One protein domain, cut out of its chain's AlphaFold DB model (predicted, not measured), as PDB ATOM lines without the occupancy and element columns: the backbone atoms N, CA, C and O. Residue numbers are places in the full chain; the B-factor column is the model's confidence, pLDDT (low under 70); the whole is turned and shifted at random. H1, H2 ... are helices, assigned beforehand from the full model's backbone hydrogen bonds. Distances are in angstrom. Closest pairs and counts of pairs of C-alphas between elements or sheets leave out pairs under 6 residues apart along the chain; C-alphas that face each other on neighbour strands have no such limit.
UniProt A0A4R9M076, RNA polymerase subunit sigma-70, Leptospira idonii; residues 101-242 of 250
ATOM      1  N   GLU A 101     365.187 325.392 260.226       59.25
ATOM      2  CA  GLU A 101     364.058 325.189 259.314       59.25
ATOM      3  C   GLU A 101     363.009 324.229 259.905       59.25
ATOM      4  O   GLU A 101     361.831 324.575 260.009       59.25
ATOM      5  N   ASN A 102     363.438 323.068 260.415       66.25
ATOM      6  CA  ASN A 102     362.535 322.088 261.033       66.25
ATOM      7  C   ASN A 102     361.961 322.587 262.370       66.25
ATOM      8  O   ASN A 102     360.902 322.130 262.808       66.25
ATOM      9  N   ARG A 103     362.646 323.526 263.039       69.62
ATOM     10  CA  ARG A 103     362.256 324.054 264.354       69.62
ATOM     11  C   ARG A 103     360.948 324.820 264.289       69.62
ATOM     12  O   ARG A 103     360.087 324.614 265.144       69.62
ATOM     13  N   TRP A 104     360.786 325.665 263.278       71.62
ATOM     14  CA  TRP A 104     359.569 326.448 263.080       71.62
ATOM     15  C   TRP A 104     358.380 325.582 262.676       71.62
ATOM     16  O   TRP A 104     357.282 325.748 263.213       71.62
ATOM     17  N   GLU A 105     358.605 324.598 261.807       75.00
ATOM     18  CA  GLU A 105     357.557 323.657 261.424       75.00
ATOM     19  C   GLU A 105     357.085 322.822 262.625       75.00
ATOM     20  O   GLU A 105     355.880 322.740 262.887       75.00
ATOM     21  N   ALA A 106     358.019 322.290 263.422       73.75
ATOM     22  CA  ALA A 106     357.698 321.557 264.644       73.75
ATOM     23  C   ALA A 106     356.892 322.410 265.636       73.75
ATOM     24  O   ALA A 106     355.900 321.936 266.192       73.75
ATOM     25  N   LEU A 107     357.262 323.680 265.826       75.94
ATOM     26  CA  LEU A 107     356.534 324.611 266.694       75.94
ATOM     27  C   LEU A 107     355.091 324.824 266.235       75.94
ATOM     28  O   LEU A 107     354.174 324.652 267.037       75.94
ATOM     29  N   SER A 108     354.879 325.104 264.946       79.94
ATOM     30  CA  SER A 108     353.537 325.337 264.386       79.94
ATOM     31  C   SER A 108     352.584 324.151 264.608       79.94
ATOM     32  O   SER A 108     351.370 324.307 264.750       79.94
ATOM     33  N   ARG A 109     353.132 322.932 264.660       78.38
ATOM     34  CA  ARG A 109     352.379 321.694 264.893       78.38
ATOM     35  C   ARG A 109     352.163 321.437 266.375       78.38
ATOM     36  O   ARG A 109     351.059 321.059 266.763       78.38
ATOM     37  N   LEU A 110     353.167 321.696 267.212       81.56
ATOM     38  CA  LEU A 110     353.026 321.625 268.667       81.56
ATOM     39  C   LEU A 110     351.993 322.619 269.191       81.56
ATOM     40  O   LEU A 110     351.291 322.313 270.153       81.56
ATOM     41  N   GLU A 111     351.842 323.774 268.548       83.88
ATOM     42  CA  GLU A 111     350.803 324.741 268.890       83.88
ATOM     43  C   GLU A 111     349.385 324.194 268.695       83.88
ATOM     44  O   GLU A 111     348.493 324.592 269.443       83.88
ATOM     45  N   LYS A 112     349.181 323.224 267.795       85.19
ATOM     46  CA  LYS A 112     347.889 322.542 267.596       85.19
ATOM     47  C   LYS A 112     347.585 321.501 268.679       85.19
ATOM     48  O   LYS A 112     346.449 321.048 268.792       85.19
ATOM     49  N   LEU A 113     348.578 321.103 269.478       85.88
ATOM     50  CA  LEU A 113     348.404 320.125 270.552       85.88
ATOM     51  C   LEU A 113     347.836 320.770 271.829       85.88
ATOM     52  O   LEU A 113     347.924 321.988 272.020       85.88
ATOM     53  N   PRO A 114     347.300 319.959 272.766       89.62
ATOM     54  CA  PRO A 114     346.902 320.451 274.080       89.62
ATOM     55  C   PRO A 114     348.042 321.196 274.771       89.62
ATOM     56  O   PRO A 114     349.206 320.796 274.685       89.62
ATOM     57  N   THR A 115     347.714 322.252 275.513       90.12
ATOM     58  CA  THR A 115     348.727 323.201 275.982       90.12
ATOM     59  C   THR A 115     349.836 322.573 276.819       90.12
ATOM     60  O   THR A 115     351.009 322.871 276.608       90.12
ATOM     61  N   PHE A 116     349.488 321.679 277.748       90.75
ATOM     62  CA  PHE A 116     350.484 320.985 278.571       90.75
ATOM     63  C   PHE A 116     351.356 320.030 277.762       90.75
ATOM     64  O   PHE A 116     352.519 319.851 278.102       90.75
ATOM     65  N   THR A 117     350.824 319.459 276.678       90.56
ATOM     66  CA  THR A 117     351.611 318.653 275.742       90.56
ATOM     67  C   THR A 117     352.645 319.530 275.045       90.56
ATOM     68  O   THR A 117     353.830 319.224 275.119       90.56
ATOM     69  N   CYS A 118     352.220 320.656 274.465       89.75
ATOM     70  CA  CYS A 118     353.115 321.633 273.840       89.75
ATOM     71  C   CYS A 118     354.213 322.096 274.814       89.75
ATOM     72  O   CYS A 118     355.394 321.908 274.543       89.75
ATOM     73  N   LEU A 119     353.839 322.600 275.997       90.81
ATOM     74  CA  LEU A 119     354.796 323.110 276.983       90.81
ATOM     75  C   LEU A 119     355.765 322.034 277.497       90.81
ATOM     76  O   LEU A 119     356.952 322.313 277.655       90.81
ATOM     77  N   ALA A 120     355.293 320.807 277.743       91.38
ATOM     78  CA  ALA A 120     356.157 319.714 278.192       91.38
ATOM     79  C   ALA A 120     357.195 319.333 277.128       91.38
ATOM     80  O   ALA A 120     358.357 319.110 277.465       91.38
ATOM     81  N   VAL A 121     356.796 319.290 275.854       87.56
ATOM     82  CA  VAL A 121     357.717 319.052 274.735       87.56
ATOM     83  C   VAL A 121     358.685 320.220 274.600       87.56
ATOM     84  O   VAL A 121     359.888 319.989 274.481       87.56
ATOM     85  N   CYS A 122     358.202 321.462 274.702       87.25
ATOM     86  CA  CYS A 122     359.072 322.612 274.528       87.25
ATOM     87  C   CYS A 122     360.156 322.712 275.600       87.25
ATOM     88  O   CYS A 122     361.325 322.914 275.281       87.25
ATOM     89  N   LEU A 123     359.793 322.476 276.862       88.81
ATOM     90  CA  LEU A 123     360.751 322.427 277.966       88.81
ATOM     91  C   LEU A 123     361.734 321.254 277.835       88.81
ATOM     92  O   LEU A 123     362.883 321.370 278.261       88.81
ATOM     93  N   LYS A 124     361.295 320.128 277.257       84.88
ATOM     94  CA  LYS A 124     362.129 318.933 277.082       84.88
ATOM     95  C   LYS A 124     363.150 319.080 275.950       84.88
ATOM     96  O   LYS A 124     364.261 318.578 276.080       84.88
ATOM     97  N   TYR A 125     362.805 319.781 274.874       79.50
ATOM     98  CA  TYR A 125     363.644 319.881 273.674       79.50
ATOM     99  C   TYR A 125     364.237 321.269 273.415       79.50
ATOM    100  O   TYR A 125     364.748 321.493 272.324       79.50
ATOM    101  N   ASP A 126     364.217 322.183 274.393       80.62
ATOM    102  CA  ASP A 126     364.691 323.568 274.197       80.62
ATOM    103  C   ASP A 126     363.976 324.251 273.025       80.62
ATOM    104  O   ASP A 126     364.593 324.824 272.135       80.62
ATOM    105  N   LEU A 127     362.654 324.153 272.955       82.75
ATOM    106  CA  LEU A 127     361.897 324.884 271.944       82.75
ATOM    107  C   LEU A 127     361.489 326.254 272.471       82.75
ATOM    108  O   LEU A 127     361.140 326.363 273.650       82.75
ATOM    109  N   PRO A 128     361.477 327.293 271.619       82.38
ATOM    110  CA  PRO A 128     360.983 328.590 272.033       82.38
ATOM    111  C   PRO A 128     359.510 328.471 272.435       82.38
ATOM    112  O   PRO A 128     358.705 327.810 271.780       82.38
ATOM    113  N   ILE A 129     359.170 329.112 273.548       84.81
ATOM    114  CA  ILE A 129     357.804 329.198 274.056       84.81
ATOM    115  C   ILE A 129     357.343 330.629 273.795       84.81
ATOM    116  O   ILE A 129     357.800 331.561 274.455       84.81
ATOM    117  N   THR A 130     356.465 330.810 272.813       83.38
ATOM    118  CA  THR A 130     356.040 332.124 272.313       83.38
ATOM    119  C   THR A 130     354.538 332.352 272.521       83.38
ATOM    120  O   THR A 130     353.788 331.456 272.926       83.38
ATOM    121  N   GLY A 131     354.098 333.597 272.307       85.06
ATOM    122  CA  GLY A 131     352.684 333.973 272.247       85.06
ATOM    123  C   GLY A 131     351.844 333.516 273.446       85.06
ATOM    124  O   GLY A 131     352.201 333.723 274.608       85.06
ATOM    125  N   GLN A 132     350.704 332.883 273.160       83.94
ATOM    126  CA  GLN A 132     349.750 332.426 274.177       83.94
ATOM    127  C   GLN A 132     350.330 331.338 275.097       83.94
ATOM    128  O   GLN A 132     349.953 331.249 276.267       83.94
ATOM    129  N   ARG A 133     351.278 330.526 274.607       86.25
ATOM    130  CA  ARG A 133     351.937 329.478 275.402       86.25
ATOM    131  C   ARG A 133     352.839 330.083 276.474       86.25
ATOM    132  O   ARG A 133     352.833 329.600 277.604       86.25
ATOM    133  N   LYS A 134     353.538 331.176 276.144       88.75
ATOM    134  CA  LYS A 134     354.337 331.948 277.104       88.75
ATOM    135  C   LYS A 134     353.461 332.526 278.215       88.75
ATOM    136  O   LYS A 134     353.732 332.267 279.382       88.75
ATOM    137  N   LYS A 135     352.355 333.190 277.853       87.50
ATOM    138  CA  LYS A 135     351.396 333.739 278.830       87.50
ATOM    139  C   LYS A 135     350.835 332.667 279.769       87.50
ATOM    140  O   LYS A 135     350.699 332.904 280.965       87.50
ATOM    141  N   LEU A 136     350.536 331.466 279.259       87.88
ATOM    142  CA  LEU A 136     350.069 330.382 280.127       87.88
ATOM    143  C   LEU A 136     351.174 329.869 281.060       87.88
ATOM    144  O   LEU A 136     350.889 329.552 282.213       87.88
ATOM    145  N   LEU A 137     352.415 329.766 280.582       91.00
ATOM    146  CA  LEU A 137     353.543 329.381 281.428       91.00
ATOM    147  C   LEU A 137     353.748 330.393 282.565       91.00
ATOM    148  O   LEU A 137     353.894 329.982 283.712       91.00
ATOM    149  N   GLU A 138     353.702 331.690 282.259       91.38
ATOM    150  CA  GLU A 138     353.760 332.775 283.247       91.38
ATOM    151  C   GLU A 138     352.635 332.653 284.279       91.38
ATOM    152  O   GLU A 138     352.900 332.611 285.480       91.38
ATOM    153  N   TRP A 139     351.389 332.494 283.820       90.75
ATOM    154  CA  TRP A 139     350.238 332.295 284.701       90.75
ATOM    155  C   TRP A 139     350.387 331.051 285.584       90.75
ATOM    156  O   TRP A 139     350.106 331.089 286.782       90.75
ATOM    157  N   ARG A 140     350.879 329.939 285.024       89.06
ATOM    158  CA  ARG A 140     351.129 328.711 285.786       89.06
ATOM    159  C   ARG A 140     352.187 328.908 286.855       89.06
ATOM    160  O   ARG A 140     351.973 328.470 287.977       89.06
ATOM    161  N   LEU A 141     353.302 329.547 286.529       90.81
ATOM    162  CA  LEU A 141     354.350 329.835 287.505       90.81
ATOM    163  C   LEU A 141     353.812 330.730 288.630       90.81
ATOM    164  O   LEU A 141     354.038 330.420 289.801       90.81
ATOM    165  N   ALA A 142     353.009 331.741 288.288       90.75
ATOM    166  CA  ALA A 142     352.367 332.624 289.257       90.75
ATOM    167  C   ALA A 142     351.431 331.873 290.222       90.75
ATOM    168  O   ALA A 142     351.480 332.127 291.424       90.75
ATOM    169  N   LEU A 143     350.653 330.889 289.745       89.88
ATOM    170  CA  LEU A 143     349.808 330.049 290.615       89.88
ATOM    171  C   LEU A 143     350.598 329.308 291.702       89.88
ATOM    172  O   LEU A 143     350.061 329.033 292.770       89.88
ATOM    173  N   PHE A 144     351.863 328.978 291.437       88.94
ATOM    174  CA  PHE A 144     352.751 328.321 292.400       88.94
ATOM    175  C   PHE A 144     353.698 329.304 293.097       88.94
ATOM    176  O   PHE A 144     354.719 328.869 293.629       88.94
ATOM    177  N   GLN A 145     353.376 330.605 293.083       88.81
ATOM    178  CA  GLN A 145     354.176 331.681 293.679       88.81
ATOM    179  C   GLN A 145     355.625 331.701 293.166       88.81
ATOM    180  O   GLN A 145     356.571 331.956 293.908       88.81
ATOM    181  N   ARG A 146     355.818 331.392 291.880       89.06
ATOM    182  CA  ARG A 146     357.123 331.447 291.219       89.06
ATOM    183  C   ARG A 146     357.138 332.586 290.225       89.06
ATOM    184  O   ARG A 146     356.321 332.630 289.309       89.06
ATOM    185  N   GLU A 147     358.109 333.471 290.371       89.75
ATOM    186  CA  GLU A 147     358.310 334.535 289.400       89.75
ATOM    187  C   GLU A 147     358.839 333.981 288.075       89.75
ATOM    188  O   GLU A 147     359.730 333.123 288.037       89.75
ATOM    189  N   TYR A 148     358.326 334.518 286.968       89.88
ATOM    190  CA  TYR A 148     358.829 334.186 285.636       89.88
ATOM    191  C   TYR A 148     360.311 334.561 285.474       89.88
ATOM    192  O   TYR A 148     361.075 333.797 284.888       89.88
ATOM    193  N   SER A 149     360.735 335.674 286.083       91.31
ATOM    194  CA  SER A 149     362.127 336.142 286.130       91.31
ATOM    195  C   SER A 149     363.084 335.063 286.665       91.31
ATOM    196  O   SER A 149     364.164 334.835 286.119       91.31
ATOM    197  N   TYR A 150     362.675 334.346 287.713       90.12
ATOM    198  CA  TYR A 150     363.452 333.262 288.302       90.12
ATOM    199  C   TYR A 150     363.537 332.055 287.361       90.12
ATOM    200  O   TYR A 150     364.618 331.494 287.169       90.12
ATOM    201  N   PHE A 151     362.415 331.673 286.740       90.94
ATOM    202  CA  PHE A 151     362.397 330.616 285.727       90.94
ATOM    203  C   PHE A 151     363.322 330.951 284.549       90.94
ATOM    204  O   PHE A 151     364.108 330.100 284.133       90.94
ATOM    205  N   GLU A 152     363.281 332.184 284.050       89.94
ATOM    206  CA  GLU A 152     364.108 332.643 282.935       89.94
ATOM    207  C   GLU A 152     365.603 332.610 283.278       89.94
ATOM    208  O   GLU A 152     366.407 332.095 282.499       89.94
ATOM    209  N   ARG A 153     365.993 333.055 284.482       91.81
ATOM    210  CA  ARG A 153     367.383 332.937 284.963       91.81
ATOM    211  C   ARG A 153     367.834 331.477 285.049       91.81
ATOM    212  O   ARG A 153     368.939 331.148 284.615       91.81
ATOM    213  N   LEU A 154     366.986 330.596 285.584       91.12
ATOM    214  CA  LEU A 154     367.272 329.161 285.676       91.12
ATOM    215  C   LEU A 154     367.437 328.533 284.284       91.12
ATOM    216  O   LEU A 154     368.375 327.762 284.063       91.12
ATOM    217  N   TYR A 155     366.539 328.869 283.358       89.81
ATOM    218  CA  TYR A 155     366.573 328.424 281.969       89.81
ATOM    219  C   TYR A 155     367.871 328.846 281.284       89.81
ATOM    220  O   TYR A 155     368.608 327.999 280.774       89.81
ATOM    221  N   SER A 156     368.186 330.141 281.338       88.75
ATOM    222  CA  SER A 156     369.374 330.728 280.721       88.75
ATOM    223  C   SER A 156     370.658 330.112 281.263       88.75
ATOM    224  O   SER A 156     371.492 329.674 280.474       88.75
ATOM    225  N   LYS A 157     370.778 329.945 282.587       92.38
ATOM    226  CA  LYS A 157     371.946 329.302 283.209       92.38
ATOM    227  C   LYS A 157     372.135 327.859 282.736       92.38
ATOM    228  O   LYS A 157     373.247 327.440 282.423       92.38
ATOM    229  N   LYS A 158     371.057 327.069 282.662       90.62
ATOM    230  CA  LYS A 158     371.130 325.683 282.166       90.62
ATOM    231  C   LYS A 158     371.487 325.617 280.682       90.62
ATOM    232  O   LYS A 158     372.278 324.759 280.283       90.62
ATOM    233  N   ARG A 159     370.917 326.516 279.877       86.00
ATOM    234  CA  ARG A 159     371.217 326.640 278.449       86.00
ATOM    235  C   ARG A 159     372.680 327.003 278.227       86.00
ATOM    236  O   ARG A 159     373.344 326.338 277.438       86.00
ATOM    237  N   GLU A 160     373.196 327.975 278.967       87.56
ATOM    238  CA  GLU A 160     374.594 328.401 278.909       87.56
ATOM    239  C   GLU A 160     375.559 327.247 279.217       87.56
ATOM    240  O   GLU A 160     376.425 326.944 278.398       87.56
ATOM    241  N   ILE A 161     375.361 326.529 280.330       89.50
ATOM    242  CA  ILE A 161     376.197 325.374 280.710       89.50
ATOM    243  C   ILE A 161     376.232 324.322 279.591       89.50
ATOM    244  O   ILE A 161     377.280 323.744 279.284       89.50
ATOM    245  N   ARG A 162     375.087 324.060 278.951       85.19
ATOM    246  CA  ARG A 162     375.028 323.116 277.831       85.19
ATOM    247  C   ARG A 162     375.757 323.646 276.605       85.19
ATOM    248  O   ARG A 162     376.492 322.877 275.997       85.19
ATOM    249  N   MET A 163     375.579 324.917 276.250       83.06
ATOM    250  CA  MET A 163     376.271 325.527 275.111       83.06
ATOM    251  C   MET A 163     377.787 325.517 275.314       83.06
ATOM    252  O   MET A 163     378.512 325.132 274.404       83.06
ATOM    253  N   GLN A 164     378.269 325.813 276.523       87.62
ATOM    254  CA  GLN A 164     379.685 325.675 276.875       87.62
ATOM    255  C   GLN A 164     380.174 324.236 276.666       87.62
ATOM    256  O   GLN A 164     381.201 324.010 276.025       87.62
ATOM    257  N   LYS A 165     379.410 323.238 277.130       87.38
ATOM    258  CA  LYS A 165     379.734 321.823 276.904       87.38
ATOM    259  C   LYS A 165     379.739 321.458 275.416       87.38
ATOM    260  O   LYS A 165     380.642 320.751 274.979       87.38
ATOM    261  N   LEU A 166     378.761 321.918 274.639       82.19
ATOM    262  CA  LEU A 166     378.690 321.668 273.198       82.19
ATOM    263  C   LEU A 166     379.874 322.290 272.460       82.19
ATOM    264  O   LEU A 166     380.494 321.603 271.653       82.19
ATOM    265  N   ASN A 167     380.253 323.521 272.806       80.12
ATOM    266  CA  ASN A 167     381.430 324.187 272.253       80.12
ATOM    267  C   ASN A 167     382.710 323.393 272.547       80.12
ATOM    268  O   ASN A 167     383.529 323.184 271.655       80.12
ATOM    269  N   LEU A 168     382.874 322.877 273.771       86.56
ATOM    270  CA  LEU A 168     384.013 322.019 274.110       86.56
ATOM    271  C   LEU A 168     384.047 320.738 273.263       86.56
ATOM    272  O   LEU A 168     385.119 320.330 272.818       86.56
ATOM    273  N   LEU A 169     382.894 320.105 273.035       81.44
ATOM    274  CA  LEU A 169     382.795 318.904 272.202       81.44
ATOM    275  C   LEU A 169     383.105 319.214 270.730       81.44
ATOM    276  O   LEU A 169     383.863 318.472 270.109       81.44
ATOM    277  N   GLU A 170     382.604 320.331 270.202       78.31
ATOM    278  CA  GLU A 170     382.903 320.821 268.849       78.31
ATOM    279  C   GLU A 170     384.410 321.022 268.649       78.31
ATOM    280  O   GLU A 170     384.999 320.494 267.707       78.31
ATOM    281  N   LEU A 171     385.076 321.693 269.594       76.38
ATOM    282  CA  LEU A 171     386.524 321.904 269.552       76.38
ATOM    283  C   LEU A 171     387.305 320.583 269.543       76.38
ATOM    284  O   LEU A 171     388.337 320.476 268.876       76.38
ATOM    285  N   ARG A 172     386.825 319.553 270.255       81.75
ATOM    286  CA  ARG A 172     387.440 318.216 270.225       81.75
ATOM    287  C   ARG A 172     387.255 317.548 268.866       81.75
ATOM    288  O   ARG A 172     388.238 317.045 268.327       81.75
ATOM    289  N   VAL A 173     386.053 317.593 268.292       75.50
ATOM    290  CA  VAL A 173     385.780 317.066 266.943       75.50
ATOM    291  C   VAL A 173     386.668 317.755 265.902       75.50
ATOM    292  O   VAL A 173     387.322 317.075 265.106       75.50
ATOM    293  N   LEU A 174     386.772 319.085 265.949       72.56
ATOM    294  CA  LEU A 174     387.632 319.867 265.057       72.56
ATOM    295  C   LEU A 174     389.111 319.509 265.226       72.56
ATOM    296  O   LEU A 174     389.811 319.323 264.233       72.56
ATOM    297  N   ARG A 175     389.589 319.342 266.466       79.75
ATOM    298  CA  ARG A 175     390.974 318.929 266.740       79.75
ATOM    299  C   ARG A 175     391.311 317.591 266.086       79.75
ATOM    300  O   ARG A 175     392.322 317.502 265.398       79.75
ATOM    301  N   TYR A 176     390.487 316.560 266.281       75.31
ATOM    302  CA  TYR A 176     390.745 315.249 265.670       75.31
ATOM    303  C   TYR A 176     390.583 315.276 264.151       75.31
ATOM    304  O   TYR A 176     391.315 314.589 263.447       75.31
ATOM    305  N   THR A 177     389.694 316.126 263.640       72.62
ATOM    306  CA  THR A 177     389.572 316.371 262.200       72.62
ATOM    307  C   THR A 177     390.861 316.964 261.625       72.62
ATOM    308  O   THR A 177     391.350 316.451 260.628       72.62
ATOM    309  N   ARG A 178     391.479 317.961 262.276       70.31
ATOM    310  CA  ARG A 178     392.787 318.510 261.857       70.31
ATOM    311  C   ARG A 178     393.897 317.456 261.890       70.31
ATOM    312  O   ARG A 178     394.598 317.279 260.899       70.31
ATOM    313  N   LEU A 179     393.983 316.677 262.971       75.88
ATOM    314  CA  LEU A 179     394.986 315.609 263.114       75.88
ATOM    315  C   LEU A 179     394.873 314.515 262.035       75.88
ATOM    316  O   LEU A 179     395.883 313.921 261.662       75.88
ATOM    317  N   LEU A 180     393.670 314.258 261.511       68.94
ATOM    318  CA  LEU A 180     393.449 313.331 260.394       68.94
ATOM    319  C   LEU A 180     394.016 313.830 259.057       68.94
ATOM    320  O   LEU A 180     394.310 312.997 258.191       68.94
ATOM    321  N   TYR A 181     394.137 315.151 258.891       67.19
ATOM    322  CA  TYR A 181     394.701 315.796 257.703       67.19
ATOM    323  C   TYR A 181     396.215 316.006 257.808       67.19
ATOM    324  O   TYR A 181     396.908 315.882 256.805       67.19
ATOM    325  N   GLU A 182     396.730 316.296 259.005       69.31
ATOM    326  CA  GLU A 182     398.144 316.642 259.219       69.31
ATOM    327  C   GLU A 182     399.089 315.427 259.225       69.31
ATOM    328  O   GLU A 182     400.270 315.567 258.912       69.31
ATOM    329  N   LEU A 183     398.608 314.229 259.584       71.50
ATOM    330  CA  LEU A 183     399.472 313.061 259.801       71.50
ATOM    331  C   LEU A 183     399.271 311.969 258.735       71.50
ATOM    332  O   LEU A 183     398.180 311.404 258.654       71.50
ATOM    333  N   PRO A 184     400.317 311.581 257.976       60.34
ATOM    334  CA  PRO A 184     400.217 310.556 256.932       60.34
ATOM    335  C   PRO A 184     400.245 309.110 257.462       60.34
ATOM    336  O   PRO A 184     399.904 308.191 256.722       60.34
ATOM    337  N   ASN A 185     400.620 308.884 258.730       79.62
ATOM    338  CA  ASN A 185     400.712 307.536 259.308       79.62
ATOM    339  C   ASN A 185     399.317 306.860 259.386       79.62
ATOM    340  O   ASN A 185     398.436 307.374 260.085       79.62
ATOM    341  N   PRO A 186     399.111 305.704 258.728       77.00
ATOM    342  CA  PRO A 186     397.794 305.078 258.595       77.00
ATOM    343  C   PRO A 186     397.208 304.574 259.923       77.00
ATOM    344  O   PRO A 186     396.007 304.732 260.154       77.00
ATOM    345  N   ASP A 187     398.028 304.034 260.824       78.25
ATOM    346  CA  ASP A 187     397.556 303.493 262.106       78.25
ATOM    347  C   ASP A 187     397.121 304.608 263.058       78.25
ATOM    348  O   ASP A 187     396.069 304.532 263.697       78.25
ATOM    349  N   ARG A 188     397.874 305.715 263.081       73.69
ATOM    350  CA  ARG A 188     397.484 306.911 263.842       73.69
ATOM    351  C   ARG A 188     396.206 307.542 263.293       73.69
ATOM    352  O   ARG A 188     395.369 307.980 264.078       73.69
ATOM    353  N   ARG A 189     396.013 307.549 261.969       73.88
ATOM    354  CA  ARG A 189     394.774 308.047 261.348       73.88
ATOM    355  C   ARG A 189     393.557 307.215 261.745       73.88
ATOM    356  O   ARG A 189     392.543 307.802 262.111       73.88
ATOM    357  N   LYS A 190     393.654 305.879 261.760       78.38
ATOM    358  CA  LYS A 190     392.565 305.012 262.259       78.38
ATOM    359  C   LYS A 190     392.193 305.347 263.704       78.38
ATOM    360  O   LYS A 190     391.015 305.485 264.024       78.38
ATOM    361  N   TRP A 191     393.192 305.550 264.563       89.19
ATOM    362  CA  TRP A 191     392.958 305.930 265.955       89.19
ATOM    363  C   TRP A 191     392.281 307.306 266.090       89.19
ATOM    364  O   TRP A 191     391.308 307.443 266.832       89.19
ATOM    365  N   TYR A 192     392.735 308.323 265.347       81.88
ATOM    366  CA  TYR A 192     392.098 309.647 265.360       81.88
ATOM    367  C   TYR A 192     390.670 309.629 264.817       81.88
ATOM    368  O   TYR A 192     389.834 310.380 265.319       81.88
ATOM    369  N   LEU A 193     390.383 308.783 263.824       78.06
ATOM    370  CA  LEU A 193     389.040 308.618 263.277       78.06
ATOM    371  C   LEU A 193     388.091 308.064 264.341       78.06
ATOM    372  O   LEU A 193     387.082 308.701 264.634       78.06
ATOM    373  N   SER A 194     388.483 306.976 265.009       85.88
ATOM    374  CA  SER A 194     387.722 306.418 266.134       85.88
ATOM    375  C   SER A 194     387.493 307.458 267.238       85.88
ATOM    376  O   SER A 194     386.377 307.616 267.732       85.88
ATOM    377  N   LYS A 195     388.511 308.259 267.584       89.12
ATOM    378  CA  LYS A 195     388.333 309.331 268.574       89.12
ATOM    379  C   LYS A 195     387.385 310.422 268.098       89.12
ATOM    380  O   LYS A 195     386.571 310.888 268.890       89.12
ATOM    381  N   LYS A 196     387.467 310.842 266.835       82.50
ATOM    382  CA  LYS A 196     386.523 311.804 266.254       82.50
ATOM    383  C   LYS A 196     385.087 311.284 266.381       82.50
ATOM    384  O   LYS A 196     384.230 312.038 266.833       82.50
ATOM    385  N   GLU A 197     384.844 310.021 266.043       81.69
ATOM    386  CA  GLU A 197     383.529 309.376 266.145       81.69
ATOM    387  C   GLU A 197     383.005 309.354 267.587       81.69
ATOM    388  O   GLU A 197     381.875 309.787 267.820       81.69
ATOM    389  N   ASP A 198     383.838 308.978 268.567       85.38
ATOM    390  CA  ASP A 198     383.487 309.024 269.997       85.38
ATOM    391  C   ASP A 198     382.986 310.426 270.410       85.38
ATOM    392  O   ASP A 198     381.953 310.579 271.076       85.38
ATOM    393  N   TRP A 199     383.704 311.479 269.998       85.81
ATOM    394  CA  TRP A 199     383.351 312.866 270.321       85.81
ATOM    395  C   TRP A 199     382.095 313.345 269.591       85.81
ATOM    396  O   TRP A 199     381.283 314.054 270.192       85.81
ATOM    397  N   VAL A 200     381.900 312.939 268.334       76.12
ATOM    398  CA  VAL A 200     380.672 313.216 267.573       76.12
ATOM    399  C   VAL A 200     379.468 312.572 268.261       76.12
ATOM    400  O   VAL A 200     378.474 313.254 268.513       76.12
ATOM    401  N   GLN A 201     379.569 311.307 268.670       79.94
ATOM    402  CA  GLN A 201     378.498 310.615 269.393       79.94
ATOM    403  C   GLN A 201     378.178 311.293 270.730       79.94
ATOM    404  O   GLN A 201     377.012 311.491 271.084       79.94
ATOM    405  N   LEU A 202     379.197 311.729 271.477       82.44
ATOM    406  CA  LEU A 202     378.991 312.454 272.732       82.44
ATOM    407  C   LEU A 202     378.328 313.826 272.520       82.44
ATOM    408  O   LEU A 202     377.485 314.244 273.327       82.44
ATOM    409  N   ARG A 203     378.677 314.522 271.433       80.00
ATOM    410  CA  ARG A 203     378.039 315.774 271.011       80.00
ATOM    411  C   ARG A 203     376.566 315.555 270.690       80.00
ATOM    412  O   ARG A 203     375.732 316.264 271.247       80.00
ATOM    413  N   ILE A 204     376.246 314.539 269.894       74.19
ATOM    414  CA  ILE A 204     374.868 314.160 269.544       74.19
ATOM    415  C   ILE A 204     374.048 313.861 270.805       74.19
ATOM    416  O   ILE A 204     373.001 314.466 271.029       74.19
ATOM    417  N   ARG A 205     374.560 313.019 271.711       80.62
ATOM    418  CA  ARG A 205     373.886 312.733 272.993       80.62
ATOM    419  C   ARG A 205     373.646 313.999 273.815       80.62
ATOM    420  O   ARG A 205     372.610 314.140 274.460       80.62
ATOM    421  N   THR A 206     374.591 314.938 273.796       80.88
ATOM    422  CA  THR A 206     374.456 316.216 274.508       80.88
ATOM    423  C   THR A 206     373.421 317.134 273.843       80.88
ATOM    424  O   THR A 206     372.687 317.814 274.560       80.88
ATOM    425  N   LEU A 207     373.296 317.120 272.512       73.94
ATOM    426  CA  LEU A 207     372.277 317.846 271.733       73.94
ATOM    427  C   LEU A 207     370.858 317.281 271.881       73.94
ATOM    428  O   LEU A 207     369.892 318.031 271.771       73.94
ATOM    429  N   ASN A 208     370.726 316.005 272.230       69.44
ATOM    430  CA  ASN A 208     369.414 315.369 272.386       69.44
ATOM    431  C   ASN A 208     368.939 315.331 273.848       69.44
ATOM    432  O   ASN A 208     367.769 315.086 274.133       69.44
ATOM    433  N   ARG A 209     369.828 315.616 274.808       76.00
ATOM    434  CA  ARG A 209     369.493 315.610 276.236       76.00
ATOM    435  C   ARG A 209     368.685 316.843 276.659       76.00
ATOM    436  O   ARG A 209     369.138 317.972 276.504       76.00
ATOM    437  N   SER A 210     367.550 316.612 277.310       78.00
ATOM    438  CA  SER A 210     366.721 317.664 277.915       78.00
ATOM    439  C   SER A 210     367.462 318.520 278.948       78.00
ATOM    440  O   SER A 210     368.218 317.991 279.769       78.00
ATOM    441  N   PHE A 211     367.176 319.828 278.974       79.38
ATOM    442  CA  PHE A 211     367.636 320.743 280.029       79.38
ATOM    443  C   PHE A 211     366.993 320.470 281.386       79.38
ATOM    444  O   PHE A 211     367.628 320.606 282.438       79.38
ATOM    445  N   PHE A 212     365.709 320.128 281.357       87.62
ATOM    446  CA  PHE A 212     364.913 319.876 282.542       87.62
ATOM    447  C   PHE A 212     364.616 318.389 282.643       87.62
ATOM    448  O   PHE A 212     364.155 317.743 281.700       87.62
ATOM    449  N   SER A 213     364.873 317.831 283.815       89.44
ATOM    450  CA  SER A 213     364.377 316.511 284.170       89.44
ATOM    451  C   SER A 213     362.846 316.504 284.175       89.44
ATOM    452  O   SER A 213     362.201 317.530 284.387       89.44
ATOM    453  N   GLU A 214     362.237 315.327 284.033       91.44
ATOM    454  CA  GLU A 214     360.776 315.183 284.136       91.44
ATOM    455  C   GLU A 214     360.233 315.715 285.467       91.44
ATOM    456  O   GLU A 214     359.117 316.223 285.528       91.44
ATOM    457  N   ARG A 215     361.036 315.623 286.537       92.62
ATOM    458  CA  ARG A 215     360.719 316.198 287.847       92.62
ATOM    459  C   ARG A 215     360.662 317.720 287.791       92.62
ATOM    460  O   ARG A 215     359.740 318.300 288.348       92.62
ATOM    461  N   GLU A 216     361.635 318.358 287.156       92.31
ATOM    462  CA  GLU A 216     361.660 319.815 287.024       92.31
ATOM    463  C   GLU A 216     360.519 320.304 286.135       92.31
ATOM    464  O   GLU A 216     359.831 321.244 286.515       92.31
ATOM    465  N   ILE A 217     360.240 319.621 285.019       92.75
ATOM    466  CA  ILE A 217     359.096 319.943 284.151       92.75
ATOM    467  C   ILE A 217     357.777 319.800 284.920       92.75
ATOM    468  O   ILE A 217     356.924 320.681 284.849       92.75
ATOM    469  N   ALA A 218     357.620 318.725 285.700       93.00
ATOM    470  CA  ALA A 218     356.455 318.504 286.558       93.00
ATOM    471  C   ALA A 218     356.262 319.658 287.549       93.00
ATOM    472  O   ALA A 218     355.160 320.187 287.681       93.00
ATOM    473  N   LEU A 219     357.351 320.092 288.190       91.62
ATOM    474  CA  LEU A 219     357.331 321.233 289.095       91.62
ATOM    475  C   LEU A 219     356.975 322.526 288.359       91.62
ATOM    476  O   LEU A 219     356.150 323.273 288.872       91.62
ATOM    477  N   ILE A 220     357.581 322.810 287.204       91.62
ATOM    478  CA  ILE A 220     357.345 324.033 286.416       91.62
ATOM    479  C   ILE A 220     355.881 324.128 285.975       91.62
ATOM    480  O   ILE A 220     355.271 325.186 286.089       91.62
ATOM    481  N   LEU A 221     355.312 323.022 285.493       91.50
ATOM    482  CA  LEU A 221     353.955 322.988 284.945       91.50
ATOM    483  C   LEU A 221     352.866 322.742 285.998       91.50
ATOM    484  O   LEU A 221     351.683 322.873 285.678       91.50
ATOM    485  N   GLY A 222     353.243 322.375 287.227       91.06
ATOM    486  CA  GLY A 222     352.293 322.060 288.292       91.06
ATOM    487  C   GLY A 222     351.508 320.775 288.048       91.06
ATOM    488  O   GLY A 222     350.310 320.725 288.314       91.06
ATOM    489  N   ILE A 223     352.158 319.761 287.479       93.31
ATOM    490  CA  ILE A 223     351.550 318.466 287.143       93.31
ATOM    491  C   ILE A 223     352.404 317.321 287.690       93.31
ATOM    492  O   ILE A 223     353.565 317.503 288.044       93.31
ATOM    493  N   SER A 224     351.859 316.108 287.746       94.62
ATOM    494  CA  SER A 224     352.623 314.929 288.171       94.62
ATOM    495  C   SER A 224     353.666 314.506 287.127       94.62
ATOM    496  O   SER A 224     353.491 314.701 285.922       94.62
ATOM    497  N   ARG A 225     354.733 313.814 287.558       95.25
ATOM    498  CA  ARG A 225     355.724 313.228 286.628       95.25
ATOM    499  C   ARG A 225     355.088 312.252 285.631       95.25
ATOM    500  O   ARG A 225     355.500 312.201 284.477       95.25
ATOM    501  N   LYS A 226     354.059 311.504 286.054       95.44
ATOM    502  CA  LYS A 226     353.300 310.593 285.181       95.44
ATOM    503  C   LYS A 226     352.587 311.363 284.066       95.44
ATOM    504  O   LYS A 226     352.635 310.944 282.912       95.44
ATOM    505  N   GLN A 227     351.991 312.513 284.387       93.88
ATOM    506  CA  GLN A 227     351.387 313.393 283.384       93.88
ATOM    507  C   GLN A 227     352.438 313.973 282.438       93.88
ATOM    508  O   GLN A 227     352.202 313.965 281.234       93.88
ATOM    509  N   VAL A 228     353.610 314.396 282.936       93.12
ATOM    510  CA  VAL A 228     354.721 314.845 282.070       93.12
ATOM    511  C   VAL A 228     355.092 313.767 281.055       93.12
ATOM    512  O   VAL A 228     355.174 314.071 279.872       93.12
ATOM    513  N   ARG A 229     355.249 312.507 281.484       91.44
ATOM    514  CA  ARG A 229     355.533 311.384 280.572       91.44
ATOM    515  C   ARG A 229     354.438 311.194 279.528       91.44
ATOM    516  O   ARG A 229     354.743 311.074 278.350       91.44
ATOM    517  N   GLY A 230     353.171 311.223 279.940       92.19
ATOM    518  CA  GLY A 230     352.043 311.090 279.014       92.19
ATOM    519  C   GLY A 230     351.909 312.263 278.034       92.19
ATOM    520  O   GLY A 230     351.486 312.077 276.897       92.19
ATOM    521  N   HIS A 231     352.255 313.481 278.450       92.75
ATOM    522  CA  HIS A 231     352.312 314.657 277.578       92.75
ATOM    523  C   HIS A 231     353.499 314.593 276.618       92.75
ATOM    524  O   HIS A 231     353.334 314.856 275.432       92.75
ATOM    525  N   HIS A 232     354.668 314.191 277.113       88.44
ATOM    526  CA  HIS A 232     355.859 314.004 276.294       88.44
ATOM    527  C   HIS A 232     355.627 312.936 275.226       88.44
ATOM    528  O   HIS A 232     355.825 313.240 274.061       88.44
ATOM    529  N   MET A 233     355.099 311.764 275.592       86.12
ATOM    530  CA  MET A 233     354.800 310.670 274.661       86.12
ATOM    531  C   MET A 233     353.819 311.082 273.556       86.12
ATOM    532  O   MET A 233     354.072 310.838 272.380       86.12
ATOM    533  N   ARG A 234     352.719 311.762 273.912       87.69
ATOM    534  CA  ARG A 234     351.756 312.287 272.927       87.69
ATOM    535  C   ARG A 234     352.391 313.318 272.001       87.69
ATOM    536  O   ARG A 234     352.132 313.328 270.803       87.69
ATOM    537  N   GLY A 235     353.227 314.186 272.562       84.50
ATOM    538  CA  GLY A 235     353.961 315.191 271.809       84.50
ATOM    539  C   GLY A 235     354.983 314.589 270.852       84.50
ATOM    540  O   GLY A 235     355.051 314.996 269.697       84.50
ATOM    541  N   THR A 236     355.737 313.583 271.295       81.00
ATOM    542  CA  THR A 236     356.698 312.876 270.444       81.00
ATOM    543  C   THR A 236     356.010 312.064 269.367       81.00
ATOM    544  O   THR A 236     356.486 312.090 268.248       81.00
ATOM    545  N   GLN A 237     354.881 311.408 269.644       81.81
ATOM    546  CA  GLN A 237     354.111 310.699 268.612       81.81
ATOM    547  C   GLN A 237     353.613 311.657 267.524       81.81
ATOM    548  O   GLN A 237     353.750 311.377 266.334       81.81
ATOM    549  N   ALA A 238     353.097 312.823 267.922       78.12
ATOM    550  CA  ALA A 238     352.654 313.849 266.982       78.12
ATOM    551  C   ALA A 238     353.805 314.404 266.123       78.12
ATOM    552  O   ALA A 238     353.596 314.734 264.958       78.12
ATOM    553  N   LEU A 239     355.014 314.490 266.682       74.56
ATOM    554  CA  LEU A 239     356.214 314.910 265.956       74.56
ATOM    555  C   LEU A 239     356.832 313.774 265.114       74.56
ATOM    556  O   LEU A 239     357.317 314.036 264.021       74.56
ATOM    557  N   GLN A 240     356.778 312.518 265.568       70.88
ATOM    558  CA  GLN A 240     357.273 311.335 264.846       70.88
ATOM    559  C   GLN A 240     356.526 311.115 263.531       70.88
ATOM    560  O   GLN A 240     357.140 310.716 262.548       70.88
ATOM    561  N   ALA A 241     355.228 311.426 263.489       64.81
ATOM    562  CA  ALA A 241     354.436 311.368 262.261       64.81
ATOM    563  C   ALA A 241     354.952 312.310 261.152       64.81
ATOM    564  O   ALA A 241     354.673 312.081 259.981       64.81
ATOM    565  N   LEU A 242     355.698 313.358 261.515       59.16
ATOM    566  CA  LEU A 242     356.293 314.330 260.589       59.16
ATOM    567  C   LEU A 242     357.788 314.081 260.369       59.16
ATOM    568  O   LEU A 242     358.335 314.410 259.324       59.16
TER     569      LEU A 242
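What this domain is: This is residues 101 to 242 of the 250 residues of the protein "RNA polymerase subunit sigma-70" of Leptospira idonii (UniProt A0A4R9M076). A long helical hairpin, H4 and H5 nearly side by side, reaches away from a small head of five shorter helices, H1, H2, H3, H6 and H7. In the head, H7 crosses H2, H6 packs on H2, H3 and H7, and H1 packs on the later part of H7. The printed part has 142 residues with seven named helices, H1 to H7 in chain order, and no named strand; the class is all helix. The whole is loose, with a radius of gyration of the C-alphas of 19.4 A, and elongated, spanning 63 by 34 by 27 A.

How they stand to each other: H4, residues 148 to 182, and H5, residues 186 to 208, form a helical hairpin; they touch at a shallow tilt of 13 degrees, opposite ways, and their closest C-alphas, those of Val 173 and Lys 196, are 5.4 A apart. H3, residues 131 to 143, and H4 touch only at the corner by their link, and only just, with 3 pairs of C-alphas within 8 A; the closest are those of Glu 138 and Tyr 148, 5.8 A. H2, residues 115 to 125, is close to H5 but not clearly touching it, with the C-alphas of Tyr 125 and Asn 208 closest at 7.4 A. H2 and H3 only just touch, with 3 pairs within 8 A, the closest Thr 115 and Arg 133 at 7.1 A between C-alphas. H7, residues 225 to 240, touches H2 about perpendicular, at 81 degrees, with the C-alphas of Thr 117 and His 231 closest at 4.5 A. H6, residues 214 to 221, touches H2 at a steep tilt of 46 degrees, closest at the C-alphas of Ala 120 and Ile 217, 6.6 A. H1, residues 101 to 110, touches H7 at residues 235 to 239 alone, closest at the C-alphas of Ala 106 and Leu 239, 6.9 A. H5 and H6 are apart. Every O i to N i+4 pair is within hydrogen-bond range in H2, H3, H5, H6 and H7, against 5 of 6 in H1 and 30 of 31 in H4.

Where its parts are: H4 runs 50.5 A from C-alpha 148 at (358.829, 334.186, 285.636) to C-alpha 182 at (398.144, 316.642, 259.219). H5 measures 33.2 A, H7 21.9 A and H3 19.0 A. H1 begins at C-alpha 101, (364.058, 325.189, 259.314), and H7 ends at C-alpha 240, (357.273, 311.335, 264.846).

The domain as a whole: The two C-alphas farthest apart, those of Leu 143 and Asn 185, are 63.9 A apart. The printed part has no cut, and its six links are tight. Mean pLDDT of the printed part is 83.5; residues 101 to 103, 180 to 182, 184, 208 and 241 to 242 are under 70.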